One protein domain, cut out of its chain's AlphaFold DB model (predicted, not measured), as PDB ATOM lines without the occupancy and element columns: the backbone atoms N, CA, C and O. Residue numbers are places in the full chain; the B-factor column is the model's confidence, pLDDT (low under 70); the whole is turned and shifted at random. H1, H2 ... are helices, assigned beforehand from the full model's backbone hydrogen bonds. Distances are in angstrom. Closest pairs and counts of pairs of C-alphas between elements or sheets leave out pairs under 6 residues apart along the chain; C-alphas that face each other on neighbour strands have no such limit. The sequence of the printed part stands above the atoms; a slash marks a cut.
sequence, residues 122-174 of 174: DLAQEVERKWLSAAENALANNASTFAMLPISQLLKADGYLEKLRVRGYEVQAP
ATOM      1  N   ASP A 122     -50.649  -2.166 -54.077       74.75
ATOM      2  CA  ASP A 122     -49.316  -1.750 -53.617       74.75
ATOM      3  C   ASP A 122     -49.222  -1.472 -52.103       74.75
ATOM      4  O   ASP A 122     -48.313  -0.786 -51.623       74.75
ATOM      5  N   LEU A 123     -50.153  -2.013 -51.309       77.06
ATOM      6  CA  LEU A 123     -50.273  -1.683 -49.884       77.06
ATOM      7  C   LEU A 123     -48.974  -1.928 -49.099       77.06
ATOM      8  O   LEU A 123     -48.598  -1.125 -48.248       77.06
ATOM      9  N   ALA A 124     -48.268  -3.025 -49.387       79.50
ATOM     10  CA  ALA A 124     -47.028  -3.358 -48.691       79.50
ATOM     11  C   ALA A 124     -45.933  -2.304 -48.929       79.50
ATOM     12  O   ALA A 124     -45.267  -1.886 -47.980       79.50
ATOM     13  N   GLN A 125     -45.763  -1.843 -50.173       84.81
ATOM     14  CA  GLN A 125     -44.774  -0.810 -50.473       84.81
ATOM     15  C   GLN A 125     -45.239   0.556 -49.967       84.81
ATOM     16  O   GLN A 125     -44.413   1.356 -49.539       84.81
ATOM     17  N   GLU A 126     -46.543   0.840 -49.965       86.31
ATOM     18  CA  GLU A 126     -47.069   2.082 -49.398       86.31
ATOM     19  C   GLU A 126     -46.823   2.176 -47.888       86.31
ATOM     20  O   GLU A 126     -46.310   3.193 -47.416       86.31
ATOM     21  N   VAL A 127     -47.102   1.103 -47.141       89.06
ATOM     22  CA  VAL A 127     -46.794   1.005 -45.705       89.06
ATOM     23  C   VAL A 127     -45.301   1.209 -45.465       89.06
ATOM     24  O   VAL A 127     -44.907   1.952 -44.565       89.06
ATOM     25  N   GLU A 128     -44.454   0.598 -46.292       91.69
ATOM     26  CA  GLU A 128     -43.010   0.770 -46.200       91.69
ATOM     27  C   GLU A 128     -42.572   2.220 -46.447       91.69
ATOM     28  O   GLU A 128     -41.847   2.790 -45.628       91.69
ATOM     29  N   ARG A 129     -43.047   2.845 -47.532       93.25
ATOM     30  CA  ARG A 129     -42.763   4.250 -47.856       93.25
ATOM     31  C   ARG A 129     -43.218   5.182 -46.737       93.25
ATOM     32  O   ARG A 129     -42.466   6.075 -46.348       93.25
ATOM     33  N   LYS A 130     -44.421   4.968 -46.197       94.88
ATOM     34  CA  LYS A 130     -44.988   5.798 -45.127       94.88
ATOM     35  C   LYS A 130     -44.190   5.672 -43.834       94.88
ATOM     36  O   LYS A 130     -43.913   6.682 -43.186       94.88
ATOM     37  N   TRP A 131     -43.770   4.458 -43.482       95.81
ATOM     38  CA  TRP A 131     -42.918   4.235 -42.318       95.81
ATOM     39  C   TRP A 131     -41.538   4.870 -42.496       95.81
ATOM     40  O   TRP A 131     -41.081   5.569 -41.595       95.81
ATOM     41  N   LEU A 132     -40.896   4.698 -43.660       96.12
ATOM     42  CA  LEU A 132     -39.586   5.294 -43.943       96.12
ATOM     43  C   LEU A 132     -39.648   6.821 -43.888       96.12
ATOM     44  O   LEU A 132     -38.849   7.427 -43.185       96.12
ATOM     45  N   SER A 133     -40.658   7.435 -44.507       96.50
ATOM     46  CA  SER A 133     -40.864   8.883 -44.432       96.50
ATOM     47  C   SER A 133     -41.051   9.372 -42.989       96.50
ATOM     48  O   SER A 133     -40.475  10.386 -42.592       96.50
ATOM     49  N   ALA A 134     -41.811   8.637 -42.168       96.69
ATOM     50  CA  ALA A 134     -41.979   8.967 -40.756       96.69
ATOM     51  C   ALA A 134     -40.666   8.830 -39.963       96.69
ATOM     52  O   ALA A 134     -40.389   9.672 -39.106       96.69
ATOM     53  N   ALA A 135     -39.861   7.807 -40.259       95.69
ATOM     54  CA  ALA A 135     -38.558   7.593 -39.640       95.69
ATOM     55  C   ALA A 135     -37.576   8.716 -40.000       95.69
ATOM     56  O   ALA A 135     -36.982   9.308 -39.105       95.69
ATOM     57  N   GLU A 136     -37.464   9.077 -41.280       96.44
ATOM     58  CA  GLU A 136     -36.602  10.170 -41.746       96.44
ATOM     59  C   GLU A 136     -37.015  11.514 -41.139       96.44
ATOM     60  O   GLU A 136     -36.180  12.257 -40.623       96.44
ATOM     61  N   ASN A 137     -38.319  11.798 -41.098       96.69
ATOM     62  CA  ASN A 137     -38.837  12.996 -40.446       96.69
ATOM     63  C   ASN A 137     -38.513  13.015 -38.941       96.69
ATOM     64  O   ASN A 137     -38.176  14.059 -38.385       96.69
ATOM     65  N   ALA A 138     -38.603  11.872 -38.257       96.06
ATOM     66  CA  ALA A 138     -38.270  11.788 -36.840       96.06
ATOM     67  C   ALA A 138     -36.761  11.929 -36.581       96.06
ATOM     68  O   ALA A 138     -36.383  12.568 -35.601       96.06
ATOM     69  N   LEU A 139     -35.912  11.388 -37.458       94.81
ATOM     70  CA  LEU A 139     -34.456  11.534 -37.388       94.81
ATOM     71  C   LEU A 139     -34.012  12.981 -37.637       94.81
ATOM     72  O   LEU A 139     -33.107  13.461 -36.965       94.81
ATOM     73  N   ALA A 140     -34.673  13.697 -38.550       96.12
ATOM     74  CA  ALA A 140     -34.348  15.092 -38.849       96.12
ATOM     75  C   ALA A 140     -34.751  16.072 -37.731       96.12
ATOM     76  O   ALA A 140     -34.119  17.112 -37.567       96.12
ATOM     77  N   ASN A 141     -35.812  15.765 -36.975       96.62
ATOM     78  CA  ASN A 141     -36.428  16.715 -36.041       96.62
ATOM     79  C   ASN A 141     -36.219  16.387 -34.555       96.62
ATOM     80  O   ASN A 141     -36.585  17.198 -33.706       96.62
ATOM     81  N   ASN A 142     -35.662  15.222 -34.213       95.38
ATOM     82  CA  ASN A 142     -35.451  14.822 -32.823       95.38
ATOM     83  C   ASN A 142     -33.996  14.421 -32.583       95.38
ATOM     84  O   ASN A 142     -33.402  13.708 -33.383       95.38
ATOM     85  N   ALA A 143     -33.457  14.778 -31.414       95.06
ATOM     86  CA  ALA A 143     -32.135  14.311 -30.983       95.06
ATOM     87  C   ALA A 143     -32.086  12.787 -30.759       95.06
ATOM     88  O   ALA A 143     -31.027  12.169 -30.827       95.06
ATOM     89  N   SER A 144     -33.226  12.164 -30.449       94.25
ATOM     90  CA  SER A 144     -33.354  10.716 -30.290       94.25
ATOM     91  C   SER A 144     -34.766  10.276 -30.650       94.25
ATOM     92  O   SER A 144     -35.739  10.953 -30.318       94.25
ATOM     93  N   THR A 145     -34.876   9.126 -31.313       94.12
ATOM     94  CA  THR A 145     -36.147   8.517 -31.716       94.12
ATOM     95  C   THR A 145     -36.117   7.034 -31.371       94.12
ATOM     96  O   THR A 145     -35.096   6.375 -31.535       94.12
ATOM     97  N   PHE A 146     -37.249   6.502 -30.914       94.50
ATOM     98  CA  PHE A 146     -37.457   5.066 -30.758       94.50
ATOM     99  C   PHE A 146     -38.530   4.608 -31.747       94.50
ATOM    100  O   PHE A 146     -39.617   5.185 -31.789       94.50
ATOM    101  N   ALA A 147     -38.229   3.574 -32.528       93.69
ATOM    102  CA  ALA A 147     -39.142   3.004 -33.509       93.69
ATOM    103  C   ALA A 147     -39.225   1.484 -33.336       93.69
ATOM    104  O   ALA A 147     -38.264   0.840 -32.922       93.69
ATOM    105  N   MET A 148     -40.384   0.914 -33.662       91.75
ATOM    106  CA  MET A 148     -40.606  -0.531 -33.646       91.75
ATOM    107  C   MET A 148     -40.983  -1.015 -35.042       91.75
ATOM    108  O   MET A 148     -41.792  -0.389 -35.726       91.75
ATOM    109  N   LEU A 149     -40.431  -2.164 -35.414       89.25
ATOM    110  CA  LEU A 149     -40.803  -2.955 -36.582       89.25
ATOM    111  C   LEU A 149     -40.805  -4.439 -36.190       89.25
ATOM    112  O   LEU A 149     -40.105  -4.816 -35.244       89.25
ATOM    113  N   PRO A 150     -41.555  -5.297 -36.903       86.75
ATOM    114  CA  PRO A 150     -41.388  -6.738 -36.779       86.75
ATOM    115  C   PRO A 150     -39.927  -7.127 -37.032       86.75
ATOM    116  O   PRO A 150     -39.312  -6.638 -37.980       86.75
ATOM    117  N   ILE A 151     -39.376  -8.029 -36.216       86.56
ATOM    118  CA  ILE A 151     -37.963  -8.422 -36.334       86.56
ATOM    119  C   ILE A 151     -37.636  -9.010 -37.712       86.56
ATOM    120  O   ILE A 151     -36.570  -8.750 -38.259       86.56
ATOM    121  N   SER A 152     -38.594  -9.701 -38.332       84.00
ATOM    122  CA  SER A 152     -38.470 -10.214 -39.699       84.00
ATOM    123  C   SER A 152     -38.239  -9.111 -40.734       84.00
ATOM    124  O   SER A 152     -37.518  -9.334 -41.697       84.00
ATOM    125  N   GLN A 153     -38.798  -7.914 -40.531       86.88
ATOM    126  CA  GLN A 153     -38.601  -6.760 -41.414       86.88
ATOM    127  C   GLN A 153     -37.266  -6.047 -41.165       86.88
ATOM    128  O   GLN A 153     -36.694  -5.473 -42.091       86.88
ATOM    129  N   LEU A 154     -36.760  -6.091 -39.927       88.69
ATOM    130  CA  LEU A 154     -35.444  -5.549 -39.572       88.69
ATOM    131  C   LEU A 154     -34.302  -6.418 -40.106       88.69
ATOM    132  O   LEU A 154     -33.287  -5.886 -40.541       88.69
ATOM    133  N   LEU A 155     -34.471  -7.743 -40.084       87.56
ATOM    134  CA  LEU A 155     -33.452  -8.706 -40.517       87.56
ATOM    135  C   LEU A 155     -33.506  -9.034 -42.014       87.56
ATOM    136  O   LEU A 155     -32.629  -9.734 -42.517       87.56
ATOM    137  N   LYS A 156     -34.517  -8.537 -42.736       87.00
ATOM    138  CA  LYS A 156     -34.644  -8.740 -44.179       87.00
ATOM    139  C   LYS A 156     -33.484  -8.061 -44.915       87.00
ATOM    140  O   LYS A 156     -33.229  -6.877 -44.700       87.00
ATOM    141  N   ALA A 157     -32.822  -8.793 -45.812       86.62
ATOM    142  CA  ALA A 157     -31.635  -8.315 -46.530       86.62
ATOM    143  C   ALA A 157     -31.886  -7.029 -47.344       86.62
ATOM    144  O   ALA A 157     -31.054  -6.133 -47.347       86.62
ATOM    145  N   ASP A 158     -33.052  -6.912 -47.980       88.06
ATOM    146  CA  ASP A 158     -33.520  -5.736 -48.728       88.06
ATOM    147  C   ASP A 158     -34.559  -4.911 -47.932       88.06
ATOM    148  O   ASP A 158     -35.403  -4.219 -48.507       88.06
ATOM    149  N   GLY A 159     -34.551  -5.039 -46.602       89.88
ATOM    150  CA  GLY A 159     -35.545  -4.458 -45.701       89.88
ATOM    151  C   GLY A 159     -35.336  -2.980 -45.373       89.88
ATOM    152  O   GLY A 159     -34.562  -2.251 -45.995       89.88
ATOM    153  N   TYR A 160     -36.028  -2.533 -44.325       93.69
ATOM    154  CA  TYR A 160     -36.044  -1.135 -43.885       93.69
ATOM    155  C   TYR A 160     -34.652  -0.597 -43.536       93.69
ATOM    156  O   TYR A 160     -34.327   0.534 -43.890       93.69
ATOM    157  N   LEU A 161     -33.824  -1.405 -42.866       93.12
ATOM    158  CA  LEU A 161     -32.475  -1.003 -42.463       93.12
ATOM    159  C   LEU A 161     -31.556  -0.791 -43.672       93.12
ATOM    160  O   LEU A 161     -30.857   0.217 -43.734       93.12
ATOM    161  N   GLU A 162     -31.599  -1.683 -44.663       93.94
ATOM    162  CA  GLU A 162     -30.825  -1.515 -45.898       93.94
ATOM    163  C   GLU A 162     -31.294  -0.284 -46.681       93.94
ATOM    164  O   GLU A 162     -30.492   0.519 -47.152       93.94
ATOM    165  N   LYS A 163     -32.607  -0.052 -46.729       95.25
ATOM    166  CA  LYS A 163     -33.182   1.138 -47.365       95.25
ATOM    167  C   LYS A 163     -32.776   2.442 -46.673       95.25
ATOM    168  O   LYS A 163     -32.697   3.471 -47.339       95.25
ATOM    169  N   LEU A 164     -32.528   2.438 -45.364       95.25
ATOM    170  CA  LEU A 164     -31.941   3.587 -44.667       95.25
ATOM    171  C   LEU A 164     -30.449   3.728 -45.005       95.25
ATOM    172  O   LEU A 164     -30.005   4.826 -45.334       95.25
ATOM    173  N   ARG A 165     -29.692   2.626 -45.035       95.06
ATOM    174  CA  ARG A 165     -28.271   2.629 -45.419       95.06
ATOM    175  C   ARG A 165     -28.043   3.231 -46.809       95.06
ATOM    176  O   ARG A 165     -27.215   4.126 -46.959       95.06
ATOM    177  N   VAL A 166     -28.831   2.822 -47.805       95.88
ATOM    178  CA  VAL A 166     -28.773   3.358 -49.181       95.88
ATOM    179  C   VAL A 166     -29.085   4.859 -49.242       95.88
ATOM    180  O   VAL A 166     -28.562   5.562 -50.104       95.88
ATOM    181  N   ARG A 167     -29.899   5.381 -48.315       95.38
ATOM    182  CA  ARG A 167     -30.197   6.820 -48.194       95.38
ATOM    183  C   ARG A 167     -29.121   7.615 -47.439       95.38
ATOM    184  O   ARG A 167     -29.285   8.814 -47.248       95.38
ATOM    185  N   GLY A 168     -28.022   6.971 -47.039       96.25
ATOM    186  CA  GLY A 168     -26.877   7.609 -46.387       96.25
ATOM    187  C   GLY A 168     -26.926   7.602 -44.859       96.25
ATOM    188  O   GLY A 168     -26.077   8.232 -44.231       96.25
ATOM    189  N   TYR A 169     -27.883   6.899 -44.247       95.88
ATOM    190  CA  TYR A 169     -27.918   6.745 -42.796       95.88
ATOM    191  C   TYR A 169     -26.918   5.679 -42.338       95.88
ATOM    192  O   TYR A 169     -26.819   4.598 -42.924       95.88
ATOM    193  N   GLU A 170     -26.208   5.958 -41.247       95.75
ATOM    194  CA  GLU A 170     -25.402   4.947 -40.571       95.75
ATOM    195  C   GLU A 170     -26.321   3.948 -39.857       95.75
ATOM    196  O   GLU A 170     -27.203   4.327 -39.086       95.75
ATOM    197  N   VAL A 171     -26.109   2.658 -40.117       93.56
ATOM    198  CA  VAL A 171     -26.856   1.570 -39.480       93.56
ATOM    199  C   VAL A 171     -25.877   0.675 -38.742       93.56
ATOM    200  O   VAL A 171     -25.142  -0.095 -39.364       93.56
ATOM    201  N   GLN A 172     -25.920   0.760 -37.418       91.12
ATOM    202  CA  GLN A 172     -25.193  -0.115 -36.506       91.12
ATOM    203  C   GLN A 172     -26.116  -1.278 -36.126       91.12
ATOM    204  O   GLN A 172     -27.119  -1.083 -35.438       91.12
ATOM    205  N   ALA A 173     -25.828  -2.473 -36.641       78.12
ATOM    206  CA  ALA A 173     -26.544  -3.678 -36.234       78.12
ATOM    207  C   ALA A 173     -26.044  -4.144 -34.851       78.12
ATOM    208  O   ALA A 173     -24.861  -3.941 -34.563       78.12
ATOM    209  N   PRO A 174     -26.913  -4.738 -34.010       65.31
ATOM    210  CA  PRO A 174     -26.468  -5.493 -32.843       65.31
ATOM    211  C   PRO A 174     -25.654  -6.726 -33.249       65.31
ATOM    212  O   PRO A 174     -25.904  -7.266 -34.360       65.31
TER     213      PRO A 174
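This is residues 122 to 174 of the 174 residues of a protein of Luteimonas cucumeris (UniProt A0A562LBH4). One long helix, H1, makes the longest axis and one side of the domain; from its end the chain folds back along it through residues 142 to 150, and two short helices, H2 and H3, with the loops round them, lie to one side of H1. Residues 122 to 127, of which 123 to 127 belong to H1, stick out at one end, and residues 167 to 174 after H3 form a tail with no named element that ends away from H1. The printed part has 53 residues with three named helices, in the order H1, H2, H3, and no named strand; the class is all helix. It is compact, with a radius of gyration of the C-alphas of 11.1 A, and its C-alphas span 31 by 25 by 20 A.

H1, residues 123 to 141, is the longest helix. H3, residues 160 to 166, only just touches H1, with 3 pairs of C-alphas within 8 A. H1 touches H3 with residues 128 to 132 alone, and the closest C-alphas of the two helices are those of Leu 132 and Tyr 160, 7.3 A apart. The lines of H1 and H3 stand at a steep tilt of 63 degrees, the same way, and their centres are 11.5 A apart. H2, residues 151 to 154, and H3 touch only at the corner by their link, and only just, with 3 pairs of C-alphas within 8 A. Their closest C-alphas are those of Leu 154 and Leu 161, 6.2 A apart. H1 and H2 are apart. In H1 and H3 every O i to N i+4 pair is within hydrogen-bond range, while H2 is too short for such a pair and has its 1 O i to N i+3 pair within range.

H1 measures 26.9 A from C-alpha 123 at (-50.273, -1.683, -49.884) to C-alpha 141 at (-36.428, 16.715, -36.041). H2 is 5.0 A from its first to its last C-alpha, and H3 is 10.1 A. H3 ends with C-alpha 166 at (-28.773, 3.358, -49.181).

The two C-alphas farthest apart are those of Asp 122 and Ala 143, at 32.6 A. The C-alphas of the first and last printed residues, Asp 122 and Pro 174, are 31.1 A apart, and residue 174 is the chain's last. The printed part has no cut. The link from H1 to H2 is short, with 9 residues between them, and the link from H2 to H3 is tight, with 5 residues. The mean pLDDT of the printed part is 91.0, and residue 174 is the one printed residue under 70.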